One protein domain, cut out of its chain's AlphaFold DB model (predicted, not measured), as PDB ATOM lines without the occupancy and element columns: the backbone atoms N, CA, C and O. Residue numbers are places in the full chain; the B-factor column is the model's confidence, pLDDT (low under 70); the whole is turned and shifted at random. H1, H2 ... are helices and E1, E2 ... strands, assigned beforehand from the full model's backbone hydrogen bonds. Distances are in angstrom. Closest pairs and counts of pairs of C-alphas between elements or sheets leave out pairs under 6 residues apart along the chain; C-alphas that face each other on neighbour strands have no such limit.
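What this domain is: This is residues 33 to 117 of the 122 residues of an uncharacterized protein of Mangrovibacter sp. MFB070 (UniProt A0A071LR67). A small body built round a four-stranded sheet, with the short helix H1 packed over one face, has one long helical arm: residues 101 to 117, mostly H3, stick out from it. H2 turns off from H1 at a corner, and the two-stranded pair E1 and E3 sits at the far end of the body from H3, its strands turning sharply into E2 and E4. The printed part has 85 residues, with three named helices and six named strands in the order H1 H2 E1 E2 E3 E4 E5 E6 H3, a mixed class. The larger sheet runs E2 E4 E5 E6 and is mixed; E1 and E3 are parallel. The whole is loose, with a radius of gyration of the C-alphas of 16.9 A, and spans 57 by 28 by 15 A, the arm making much of the length.

How they stand to each other: Look first at E4, residues 78 to 81, E5, residues 86 to 89, and E6, residues 92 to 95: a meander, each strand the antiparallel neighbour of the one before, in two hairpins. N 79 and O 88 are 2.9 A apart, and N 87 and O 94 also 2.9 A, within hydrogen-bond range. E2, residues 62 to 64, is the parallel neighbour of E4, with N 64 and O 80 at 3.0 A. E1, residues 57 to 59, and E3, residues 74 to 76, are parallel, with N 59 and O 75 at 2.8 A. E1 runs on into E2 at 88 degrees, and E3 into E4 at 90 degrees. H1, residues 34 to 40, is on the larger sheet at a height of 9.6 A, over E5 and, only just, with 3 C-alphas, over E6; the C-alphas of Leu 35 and His 94, its closest to E6, are 6.5 A apart. On the local plane it runs slantwise to the strands, at 56 degrees to E5. H2, residues 42 to 50, is close to H1 but not clearly touching, about perpendicular at 84 degrees; their closest C-alphas, of Ala 38 and Arg 45, are 7.5 A apart. H2 is only just not on that sheet, with 4 pairs of C-alphas within 10 A. H3, residues 97 to 115, is not on it and touches no helix. In H1, H2 and H3 every O i to N i+4 pair is within hydrogen-bond range.

Where its parts are: Find C-alpha 78 at (15.537, -22.868, 20.584), where E4 begins; it is 10.2 A long, E5 9.9 A and E6 10.4 A. H1 begins at C-alpha 34, (1.673, -25.897, 17.028), and H2 measures 12.1 A. H3 runs 26.9 A to C-alpha 115 at (-11.244, -23.772, 47.728).

The domain as a whole: The C-alphas farthest apart, of Asp 71 and Gly 117, are 58.4 A apart. Without residues 101 to 117, the body spans 35 by 27 by 13 A. The printed part has no cut and no long link; no printed residue is under 70 in pLDDT.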
ATOM      1  N   LYS A  33      -2.145 -26.096  18.892       91.81
ATOM      2  CA  LYS A  33      -1.186 -27.119  19.327       91.81
ATOM      3  C   LYS A  33       0.179 -26.988  18.663       91.81
ATOM      4  O   LYS A  33       1.031 -27.829  18.933       91.81
ATOM      5  N   LYS A  34       0.417 -26.001  17.791       93.19
ATOM      6  CA  LYS A  34       1.673 -25.897  17.028       93.19
ATOM      7  C   LYS A  34       2.892 -25.828  17.937       93.19
ATOM      8  O   LYS A  34       3.786 -26.653  17.781       93.19
ATOM      9  N   LEU A  35       2.891 -24.922  18.920       93.94
ATOM     10  CA  LEU A  35       4.007 -24.786  19.862       93.94
ATOM     11  C   LEU A  35       4.230 -26.085  20.647       93.94
ATOM     12  O   LEU A  35       5.349 -26.588  20.713       93.94
ATOM     13  N   ARG A  36       3.153 -26.661  21.197       93.75
ATOM     14  CA  ARG A  36       3.206 -27.934  21.928       93.75
ATOM     15  C   ARG A  36       3.797 -29.046  21.064       93.75
ATOM     16  O   ARG A  36       4.719 -29.715  21.503       93.75
ATOM     17  N   ASN A  37       3.293 -29.221  19.843       95.56
ATOM     18  CA  ASN A  37       3.756 -30.254  18.920       95.56
ATOM     19  C   ASN A  37       5.216 -30.025  18.511       95.56
ATOM     20  O   ASN A  37       5.966 -30.986  18.390       95.56
ATOM     21  N   ALA A  38       5.632 -28.771  18.314       94.38
ATOM     22  CA  ALA A  38       7.019 -28.444  18.005       94.38
ATOM     23  C   ALA A  38       7.969 -28.802  19.159       94.38
ATOM     24  O   ALA A  38       9.084 -29.246  18.901       94.38
ATOM     25  N   ILE A  39       7.530 -28.644  20.414       94.62
ATOM     26  CA  ILE A  39       8.288 -29.058  21.605       94.62
ATOM     27  C   ILE A  39       8.266 -30.586  21.777       94.62
ATOM     28  O   ILE A  39       9.313 -31.179  22.002       94.62
ATOM     29  N   GLU A  40       7.095 -31.220  21.674       96.81
ATOM     30  CA  GLU A  40       6.893 -32.666  21.882       96.81
ATOM     31  C   GLU A  40       7.662 -33.509  20.858       96.81
ATOM     32  O   GLU A  40       8.274 -34.510  21.214       96.81
ATOM     33  N   HIS A  41       7.696 -33.053  19.605       96.50
ATOM     34  CA  HIS A  41       8.409 -33.700  18.504       96.50
ATOM     35  C   HIS A  41       9.726 -32.988  18.173       96.50
ATOM     36  O   HIS A  41      10.150 -32.975  17.018       96.50
ATOM     37  N   PHE A  42      10.360 -32.336  19.154       96.38
ATOM     38  CA  PHE A  42      11.573 -31.558  18.900       96.38
ATOM     39  C   PHE A  42      12.691 -32.409  18.290       96.38
ATOM     40  O   PHE A  42      13.291 -31.970  17.314       96.38
ATOM     41  N   ASP A  43      12.928 -33.612  18.816       95.81
ATOM     42  CA  ASP A  43      14.009 -34.487  18.344       95.81
ATOM     43  C   ASP A  43      13.778 -34.929  16.887       95.81
ATOM     44  O   ASP A  43      14.646 -34.737  16.041       95.81
ATOM     45  N   GLU A  44      12.568 -35.387  16.548       96.56
ATOM     46  CA  GLU A  44      12.197 -35.762  15.170       96.56
ATOM     47  C   GLU A  44      12.307 -34.571  14.203       96.56
ATOM     48  O   GLU A  44      12.746 -34.699  13.059       96.56
ATOM     49  N   ARG A  45      11.913 -33.377  14.661       95.69
ATOM     50  CA  ARG A  45      12.029 -32.147  13.870       95.69
ATOM     51  C   ARG A  45      13.477 -31.704  13.703       95.69
ATOM     52  O   ARG A  45      13.808 -31.147  12.659       95.69
ATOM     53  N   LEU A  46      14.322 -31.932  14.705       95.94
ATOM     54  CA  LEU A  46      15.747 -31.645  14.642       95.94
ATOM     55  C   LEU A  46      16.445 -32.582  13.650       95.94
ATOM     56  O   LEU A  46      17.241 -32.101  12.851       95.94
ATOM     57  N   ASP A  47      16.099 -33.869  13.628       95.69
ATOM     58  CA  ASP A  47      16.632 -34.819  12.643       95.69
ATOM     59  C   ASP A  47      16.339 -34.358  11.207       95.69
ATOM     60  O   ASP A  47      17.254 -34.241  10.390       95.69
ATOM     61  N   MET A  48      15.083 -33.990  10.918       94.06
ATOM     62  CA  MET A  48      14.699 -33.423   9.617       94.06
ATOM     63  C   MET A  48      15.438 -32.116   9.308       94.06
ATOM     64  O   MET A  48      15.833 -31.868   8.170       94.06
ATOM     65  N   TYR A  49      15.634 -31.261  10.315       92.75
ATOM     66  CA  TYR A  49      16.358 -29.999  10.158       92.75
ATOM     67  C   TYR A  49      17.830 -30.218   9.775       92.75
ATOM     68  O   TYR A  49      18.400 -29.434   9.016       92.75
ATOM     69  N   LEU A  50      18.449 -31.278  10.295       94.00
ATOM     70  CA  LEU A  50      19.856 -31.610  10.074       94.00
ATOM     71  C   LEU A  50      20.103 -32.433   8.801       94.00
ATOM     72  O   LEU A  50      21.244 -32.482   8.341       94.00
ATOM     73  N   GLU A  51      19.068 -33.037   8.208       94.44
ATOM     74  CA  GLU A  51      19.170 -33.927   7.039       94.44
ATOM     75  C   GLU A  51      19.865 -33.270   5.834       94.44
ATOM     76  O   GLU A  51      20.655 -33.904   5.136       94.44
ATOM     77  N   VAL A  52      19.625 -31.975   5.612       86.06
ATOM     78  CA  VAL A  52      20.200 -31.215   4.486       86.06
ATOM     79  C   VAL A  52      21.653 -30.779   4.708       86.06
ATOM     80  O   VAL A  52      22.281 -30.249   3.792       86.06
ATOM     81  N   GLY A  53      22.197 -31.013   5.907       86.81
ATOM     82  CA  GLY A  53      23.477 -30.473   6.353       86.81
ATOM     83  C   GLY A  53      23.384 -28.981   6.682       86.81
ATOM     84  O   GLY A  53      22.791 -28.190   5.951       86.81
ATOM     85  N   ILE A  54      23.989 -28.578   7.798       89.88
ATOM     86  CA  ILE A  54      23.997 -27.182   8.254       89.88
ATOM     87  C   ILE A  54      25.429 -26.657   8.374       89.88
ATOM     88  O   ILE A  54      26.344 -27.398   8.735       89.88
ATOM     89  N   VAL A  55      25.628 -25.378   8.055       88.69
ATOM     90  CA  VAL A  55      26.929 -24.695   8.100       88.69
ATOM     91  C   VAL A  55      26.771 -23.325   8.752       88.69
ATOM     92  O   VAL A  55      25.790 -22.632   8.511       88.69
ATOM     93  N   GLY A  56      27.751 -22.914   9.554       88.69
ATOM     94  CA  GLY A  56      27.692 -21.667  10.319       88.69
ATOM     95  C   GLY A  56      27.625 -21.920  11.821       88.69
ATOM     96  O   GLY A  56      28.069 -22.963  12.307       88.69
ATOM     97  N   HIS A  57      27.102 -20.950  12.570       88.88
ATOM     98  CA  HIS A  57      27.054 -21.036  14.027       88.88
ATOM     99  C   HIS A  57      25.786 -21.744  14.494       88.88
ATOM    100  O   HIS A  57      24.675 -21.381  14.107       88.88
ATOM    101  N   ILE A  58      25.959 -22.747  15.355       92.19
ATOM    102  CA  ILE A  58      24.862 -23.519  15.936       92.19
ATOM    103  C   ILE A  58      24.651 -23.064  17.372       92.19
ATOM    104  O   ILE A  58      25.570 -23.105  18.190       92.19
ATOM    105  N   PHE A  59      23.417 -22.685  17.682       93.00
ATOM    106  CA  PHE A  59      22.991 -22.267  19.008       93.00
ATOM    107  C   PHE A  59      21.852 -23.176  19.485       93.00
ATOM    108  O   PHE A  59      20.693 -22.980  19.105       93.00
ATOM    109  N   PRO A  60      22.146 -24.182  20.328       93.75
ATOM    110  CA  PRO A  60      21.128 -25.133  20.778       93.75
ATOM    111  C   PRO A  60      20.013 -24.509  21.630       93.75
ATOM    112  O   PRO A  60      18.880 -24.993  21.626       93.75
ATOM    113  N   SER A  61      20.330 -23.463  22.393       95.00
ATOM    114  CA  SER A  61      19.380 -22.758  23.254       95.00
ATOM    115  C   SER A  61      19.884 -21.350  23.554       95.00
ATOM    116  O   SER A  61      21.054 -21.191  23.905       95.00
ATOM    117  N   LEU A  62      19.015 -20.346  23.441       94.31
ATOM    118  CA  LEU A  62      19.322 -18.946  23.740       94.31
ATOM    119  C   LEU A  62      18.199 -18.276  24.538       94.31
ATOM    120  O   LEU A  62      17.022 -18.607  24.402       94.31
ATOM    121  N   ILE A  63      18.565 -17.270  25.325       94.56
ATOM    122  CA  ILE A  63      17.636 -16.293  25.897       94.56
ATOM    123  C   ILE A  63      18.187 -14.924  25.514       94.56
ATOM    124  O   ILE A  63      19.348 -14.638  25.793       94.56
ATOM    125  N   LEU A  64      17.383 -14.118  24.826       93.62
ATOM    126  CA  LEU A  64      17.787 -12.829  24.268       93.62
ATOM    127  C   LEU A  64      16.692 -11.792  24.504       93.62
ATOM    128  O   LEU A  64      15.525 -12.139  24.663       93.62
ATOM    129  N   ASP A  65      17.035 -10.510  24.458       92.44
ATOM    130  CA  ASP A  65      16.031  -9.445  24.568       92.44
ATOM    131  C   ASP A  65      15.124  -9.398  23.333       92.44
ATOM    132  O   ASP A  65      13.908  -9.245  23.444       92.44
ATOM    133  N   LYS A  66      15.715  -9.555  22.144       89.12
ATOM    134  CA  LYS A  66      15.045  -9.516  20.840       89.12
ATOM    135  C   LYS A  66      15.790 -10.389  19.822       89.12
ATOM    136  O   LYS A  66      16.953 -10.717  20.055       89.12
ATOM    137  N   PRO A  67      15.159 -10.752  18.692       84.44
ATOM    138  CA  PRO A  67      15.870 -11.381  17.589       84.44
ATOM    139  C   PRO A  67      16.975 -10.463  17.060       84.44
ATOM    140  O   PRO A  67      16.733  -9.281  16.815       84.44
ATOM    141  N   GLU A  68      18.172 -11.011  16.883       80.44
ATOM    142  CA  GLU A  68      19.268 -10.335  16.193       80.44
ATOM    143  C   GLU A  68      19.218 -10.678  14.703       80.44
ATOM    144  O   GLU A  68      18.966 -11.827  14.332       80.44
ATOM    145  N   GLU A  69      19.447  -9.679  13.854       74.62
ATOM    146  CA  GLU A  69      19.711  -9.899  12.435       74.62
ATOM    147  C   GLU A  69      21.224  -9.997  12.245       74.62
ATOM    148  O   GLU A  69      21.970  -9.128  12.700       74.62
ATOM    149  N   THR A  70      21.677 -11.079  11.616       72.44
ATOM    150  CA  THR A  70      23.098 -11.354  11.397       72.44
ATOM    151  C   THR A  70      23.338 -11.724   9.941       72.44
ATOM    152  O   THR A  70      22.553 -12.464   9.350       72.44
ATOM    153  N   ASP A  71      24.458 -11.268   9.379       72.81
ATOM    154  CA  ASP A  71      24.850 -11.591   7.997       72.81
ATOM    155  C   ASP A  71      25.368 -13.036   7.842       72.81
ATOM    156  O   ASP A  71      25.516 -13.543   6.730       72.81
ATOM    157  N   VAL A  72      25.657 -13.713   8.959       74.38
ATOM    158  CA  VAL A  72      26.121 -15.106   9.000       74.38
ATOM    159  C   VAL A  72      24.943 -16.036   9.318       74.38
ATOM    160  O   VAL A  72      24.166 -15.714  10.221       74.38
ATOM    161  N   PRO A  73      24.811 -17.202   8.649       77.75
ATOM    162  CA  PRO A  73      23.791 -18.190   8.988       77.75
ATOM    163  C   PRO A  73      23.909 -18.658  10.445       77.75
ATOM    164  O   PRO A  73      24.905 -19.264  10.851       77.75
ATOM    165  N   HIS A  74      22.874 -18.367  11.234       88.25
ATOM    166  CA  HIS A  74      22.721 -18.831  12.607       88.25
ATOM    167  C   HIS A  74      21.642 -19.912  12.680       88.25
ATOM    168  O   HIS A  74      20.473 -19.681  12.363       88.25
ATOM    169  N   HIS A  75      22.026 -21.092  13.158       91.81
ATOM    170  CA  HIS A  75      21.131 -22.216  13.402       91.81
ATOM    171  C   HIS A  75      20.710 -22.218  14.869       91.81
ATOM    172  O   HIS A  75      21.358 -22.819  15.725       91.81
ATOM    173  N   ILE A  76      19.628 -21.500  15.166       93.31
ATOM    174  CA  ILE A  76      19.050 -21.427  16.510       93.31
ATOM    175  C   ILE A  76      18.020 -22.543  16.656       93.31
ATOM    176  O   ILE A  76      16.948 -22.485  16.048       93.31
ATOM    177  N   PHE A  77      18.317 -23.541  17.488       95.38
ATOM    178  CA  PHE A  77      17.372 -24.632  17.711       95.38
ATOM    179  C   PHE A  77      16.226 -24.208  18.616       95.38
ATOM    180  O   PHE A  77      15.077 -24.530  18.322       95.38
ATOM    181  N   ARG A  78      16.527 -23.465  19.685       96.62
ATOM    182  CA  ARG A  78      15.537 -22.868  20.584       96.62
ATOM    183  C   ARG A  78      15.990 -21.487  21.036       96.62
ATOM    184  O   ARG A  78      17.165 -21.296  21.339       96.62
ATOM    185  N   ALA A  79      15.066 -20.539  21.114       95.62
ATOM    186  CA  ALA A  79      15.314 -19.257  21.757       95.62
ATOM    187  C   ALA A  79      14.062 -18.707  22.434       95.62
ATOM    188  O   ALA A  79      12.949 -18.942  21.969       95.62
ATOM    189  N   TYR A  80      14.253 -17.933  23.497       95.69
ATOM    190  CA  TYR A  80      13.202 -17.106  24.080       95.69
ATOM    191  C   TYR A  80      13.587 -15.629  24.003       95.69
ATOM    192  O   TYR A  80      14.678 -15.252  24.434       95.69
ATOM    193  N   TYR A  81      12.695 -14.809  23.449       94.94
ATOM    194  CA  TYR A  81      12.878 -13.371  23.279       94.94
ATOM    195  C   TYR A  81      12.065 -12.600  24.322       94.94
ATOM    196  O   TYR A  81      10.836 -12.537  24.224       94.94
ATOM    197  N   LEU A  82      12.753 -12.017  25.305       92.56
ATOM    198  CA  LEU A  82      12.158 -11.431  26.512       92.56
ATOM    199  C   LEU A  82      11.192 -10.283  26.205       92.56
ATOM    200  O   LEU A  82      10.068 -10.295  26.699       92.56
ATOM    201  N   ASN A  83      11.584  -9.327  25.357       91.25
ATOM    202  CA  ASN A  83      10.780  -8.123  25.110       91.25
ATOM    203  C   ASN A  83       9.451  -8.418  24.411       91.25
ATOM    204  O   ASN A  83       8.508  -7.635  24.507       91.25
ATOM    205  N   ASN A  84       9.386  -9.522  23.668       86.31
ATOM    206  CA  ASN A  84       8.239  -9.863  22.835       86.31
ATOM    207  C   ASN A  84       7.462 -11.079  23.355       86.31
ATOM    208  O   ASN A  84       6.417 -11.391  22.790       86.31
ATOM    209  N   GLY A  85       7.976 -11.790  24.365       91.81
ATOM    210  CA  GLY A  85       7.406 -13.060  24.820       91.81
ATOM    211  C   GLY A  85       7.359 -14.117  23.712       91.81
ATOM    212  O   GLY A  85       6.403 -14.885  23.627       91.81
ATOM    213  N   ILE A  86       8.348 -14.123  22.810       95.06
ATOM    214  CA  ILE A  86       8.374 -15.033  21.657       95.06
ATOM    215  C   ILE A  86       9.272 -16.221  21.967       95.06
ATOM    216  O   ILE A  86      10.449 -16.049  22.277       95.06
ATOM    217  N   TYR A  87       8.747 -17.424  21.780       95.88
ATOM    218  CA  TYR A  87       9.536 -18.645  21.752       95.88
ATOM    219  C   TYR A  87       9.789 -19.064  20.307       95.88
ATOM    220  O   TYR A  87       8.853 -19.239  19.526       95.88
ATOM    221  N   GLN A  88      11.061 -19.204  19.950       95.25
ATOM    222  CA  GLN A  88      11.503 -19.719  18.665       95.25
ATOM    223  C   GLN A  88      11.979 -21.162  18.808       95.25
ATOM    224  O   GLN A  88      12.734 -21.473  19.725       95.25
ATOM    225  N   ILE A  89      11.588 -22.023  17.874       96.06
ATOM    226  CA  ILE A  89      12.007 -23.422  17.803       96.06
ATOM    227  C   ILE A  89      12.231 -23.824  16.345       96.06
ATOM    228  O   ILE A  89      11.320 -23.746  15.528       96.06
ATOM    229  N   LEU A  90      13.466 -24.197  15.997       93.88
ATOM    230  CA  LEU A  90      13.873 -24.590  14.637       93.88
ATOM    231  C   LEU A  90      13.398 -23.607  13.541       93.88
ATOM    232  O   LEU A  90      12.973 -24.010  12.463       93.88
ATOM    233  N   GLY A  91      13.439 -22.302  13.835       88.81
ATOM    234  CA  GLY A  91      13.006 -21.228  12.929       88.81
ATOM    235  C   GLY A  91      11.522 -20.835  13.015       88.81
ATOM    236  O   GLY A  91      11.165 -19.752  12.555       88.81
ATOM    237  N   GLU A  92      10.664 -21.633  13.655       93.00
ATOM    238  CA  GLU A  92       9.265 -21.269  13.919       93.00
ATOM    239  C   GLU A  92       9.166 -20.369  15.150       93.00
ATOM    240  O   GLU A  92       9.818 -20.632  16.156       93.00
ATOM    241  N   ARG A  93       8.351 -19.310  15.090       93.69
ATOM    242  CA  ARG A  93       8.149 -18.358  16.193       93.69
ATOM    243  C   ARG A  93       6.719 -18.426  16.713       93.69
ATOM    244  O   ARG A  93       5.770 -18.358  15.936       93.69
ATOM    245  N   HIS A  94       6.580 -18.478  18.032       94.94
ATOM    246  CA  HIS A  94       5.303 -18.539  18.735       94.94
ATOM    247  C   HIS A  94       5.230 -17.435  19.785       94.94
ATOM    248  O   HIS A  94       6.160 -17.269  20.572       94.94
ATOM    249  N   ASN A  95       4.120 -16.696  19.819       94.38
ATOM    250  CA  ASN A  95       3.843 -15.771  20.913       94.38
ATOM    251  C   ASN A  95       3.361 -16.572  22.129       94.38
ATOM    252  O   ASN A  95       2.339 -17.254  22.053       94.38
ATOM    253  N   VAL A  96       4.108 -16.509  23.226       94.25
ATOM    254  CA  VAL A  96       3.844 -17.296  24.434       94.25
ATOM    255  C   VAL A  96       2.890 -16.577  25.375       94.25
ATOM    256  O   VAL A  96       2.161 -17.253  26.095       94.25
ATOM    257  N   GLN A  97       2.831 -15.242  25.347       93.19
ATOM    258  CA  GLN A  97       2.028 -14.484  26.310       93.19
ATOM    259  C   GLN A  97       0.545 -14.905  26.314       93.19
ATOM    260  O   GLN A  97       0.053 -15.239  27.386       93.19
ATOM    261  N   PRO A  98      -0.151 -15.044  25.163       94.44
ATOM    262  CA  PRO A  98      -1.546 -15.488  25.165       94.44
ATOM    263  C   PRO A  98      -1.740 -16.901  25.729       94.44
ATOM    264  O   PRO A  98      -2.770 -17.196  26.328       94.44
ATOM    265  N   ILE A  99      -0.759 -17.789  25.536       94.94
ATOM    266  CA  ILE A  99      -0.791 -19.149  26.090       94.94
ATOM    267  C   ILE A  99      -0.618 -19.081  27.606       94.94
ATOM    268  O   ILE A  99      -1.362 -19.736  28.328       94.94
ATOM    269  N   LEU A 100       0.340 -18.285  28.087       94.00
ATOM    270  CA  LEU A 100       0.584 -18.087  29.512       94.00
ATOM    271  C   LEU A 100      -0.646 -17.502  30.211       94.00
ATOM    272  O   LEU A 100      -1.069 -18.051  31.225       94.00
ATOM    273  N   ASP A 101      -1.241 -16.452  29.646       95.69
ATOM    274  CA  ASP A 101      -2.441 -15.804  30.183       95.69
ATOM    275  C   ASP A 101      -3.598 -16.807  30.318       95.69
ATOM    276  O   ASP A 101      -4.278 -16.863  31.342       95.69
ATOM    277  N   GLU A 102      -3.787 -17.657  29.306       96.50
ATOM    278  CA  GLU A 102      -4.839 -18.671  29.304       96.50
ATOM    279  C   GLU A 102      -4.553 -19.820  30.289       96.50
ATOM    280  O   GLU A 102      -5.465 -20.294  30.970       96.50
ATOM    281  N   VAL A 103      -3.291 -20.244  30.433       95.38
ATOM    282  CA  VAL A 103      -2.883 -21.213  31.468       95.38
ATOM    283  C   VAL A 103      -3.111 -20.642  32.865       95.38
ATOM    284  O   VAL A 103      -3.628 -21.351  33.728       95.38
ATOM    285  N   MET A 104      -2.767 -19.372  33.088       97.75
ATOM    286  CA  MET A 104      -3.028 -18.686  34.352       97.75
ATOM    287  C   MET A 104      -4.528 -18.616  34.640       97.75
ATOM    288  O   MET A 104      -4.947 -18.993  35.726       97.75
ATOM    289  N   ARG A 105      -5.362 -18.243  33.662       97.19
ATOM    290  CA  ARG A 105      -6.825 -18.239  33.828       97.19
ATOM    291  C   ARG A 105      -7.363 -19.609  34.256       97.19
ATOM    292  O   ARG A 105      -8.181 -19.691  35.169       97.19
ATOM    293  N   VAL A 106      -6.906 -20.688  33.614       96.00
ATOM    294  CA  VAL A 106      -7.284 -22.063  33.985       96.00
ATOM    295  C   VAL A 106      -6.793 -22.415  35.393       96.00
ATOM    296  O   VAL A 106      -7.524 -23.061  36.143       96.00
ATOM    297  N   HIS A 107      -5.587 -21.985  35.769       96.50
ATOM    298  CA  HIS A 107      -5.048 -22.183  37.114       96.50
ATOM    299  C   HIS A 107      -5.899 -21.496  38.189       96.50
ATOM    300  O   HIS A 107      -6.257 -22.146  39.166       96.50
ATOM    301  N   GLU A 108      -6.294 -20.239  37.987       96.19
ATOM    302  CA  GLU A 108      -7.147 -19.508  38.937       96.19
ATOM    303  C   GLU A 108      -8.527 -20.165  39.103       96.19
ATOM    304  O   GLU A 108      -9.057 -20.263  40.213       96.19
ATOM    305  N   LEU A 109      -9.102 -20.690  38.013       94.69
ATOM    306  CA  LEU A 109     -10.336 -21.479  38.084       94.69
ATOM    307  C   LEU A 109     -10.142 -22.757  38.908       94.69
ATOM    308  O   LEU A 109     -10.980 -23.079  39.746       94.69
ATOM    309  N   LEU A 110      -9.035 -23.474  38.696       94.88
ATOM    310  CA  LEU A 110      -8.706 -24.671  39.471       94.88
ATOM    311  C   LEU A 110      -8.521 -24.362  40.958       94.88
ATOM    312  O   LEU A 110      -9.041 -25.108  41.785       94.88
ATOM    313  N   ALA A 111      -7.831 -23.271  41.295       95.44
ATOM    314  CA  ALA A 111      -7.668 -22.822  42.674       95.44
ATOM    315  C   ALA A 111      -9.030 -22.505  43.313       95.44
ATOM    316  O   ALA A 111      -9.335 -22.997  44.396       95.44
ATOM    317  N   THR A 112      -9.902 -21.797  42.587       94.00
ATOM    318  CA  THR A 112     -11.274 -21.509  43.034       94.00
ATOM    319  C   THR A 112     -12.076 -22.792  43.282       94.00
ATOM    320  O   THR A 112     -12.819 -22.887  44.256       94.00
ATOM    321  N   PHE A 113     -11.959 -23.799  42.414       93.88
ATOM    322  CA  PHE A 113     -12.651 -25.078  42.601       93.88
ATOM    323  C   PHE A 113     -12.129 -25.851  43.811       93.88
ATOM    324  O   PHE A 113     -12.929 -26.427  44.547       93.88
ATOM    325  N   ASP A 114     -10.816 -25.846  44.040       94.25
ATOM    326  CA  ASP A 114     -10.193 -26.491  45.199       94.25
ATOM    327  C   ASP A 114     -10.673 -25.859  46.516       94.25
ATOM    328  O   ASP A 114     -11.145 -26.566  47.409       94.25
ATOM    329  N   GLU A 115     -10.702 -24.523  46.585       93.62
ATOM    330  CA  GLU A 115     -11.244 -23.772  47.728       93.62
ATOM    331  C   GLU A 115     -12.727 -24.082  48.001       93.62
ATOM    332  O   GLU A 115     -13.166 -24.078  49.152       93.62
ATOM    333  N   ASN A 116     -13.494 -24.420  46.960       90.06
ATOM    334  CA  ASN A 116     -14.909 -24.788  47.050       90.06
ATOM    335  C   ASN A 116     -15.148 -26.307  47.194       90.06
ATOM    336  O   ASN A 116     -16.240 -26.801  46.906       90.06
ATOM    337  N   GLY A 117     -14.153 -27.064  47.666       89.88
ATOM    338  CA  GLY A 117     -14.293 -28.495  47.962       89.88
ATOM    339  C   GLY A 117     -13.955 -29.428  46.797       89.88
ATOM    340  O   GLY A 117     -14.351 -30.595  46.817       89.88
TER     341      GLY A 117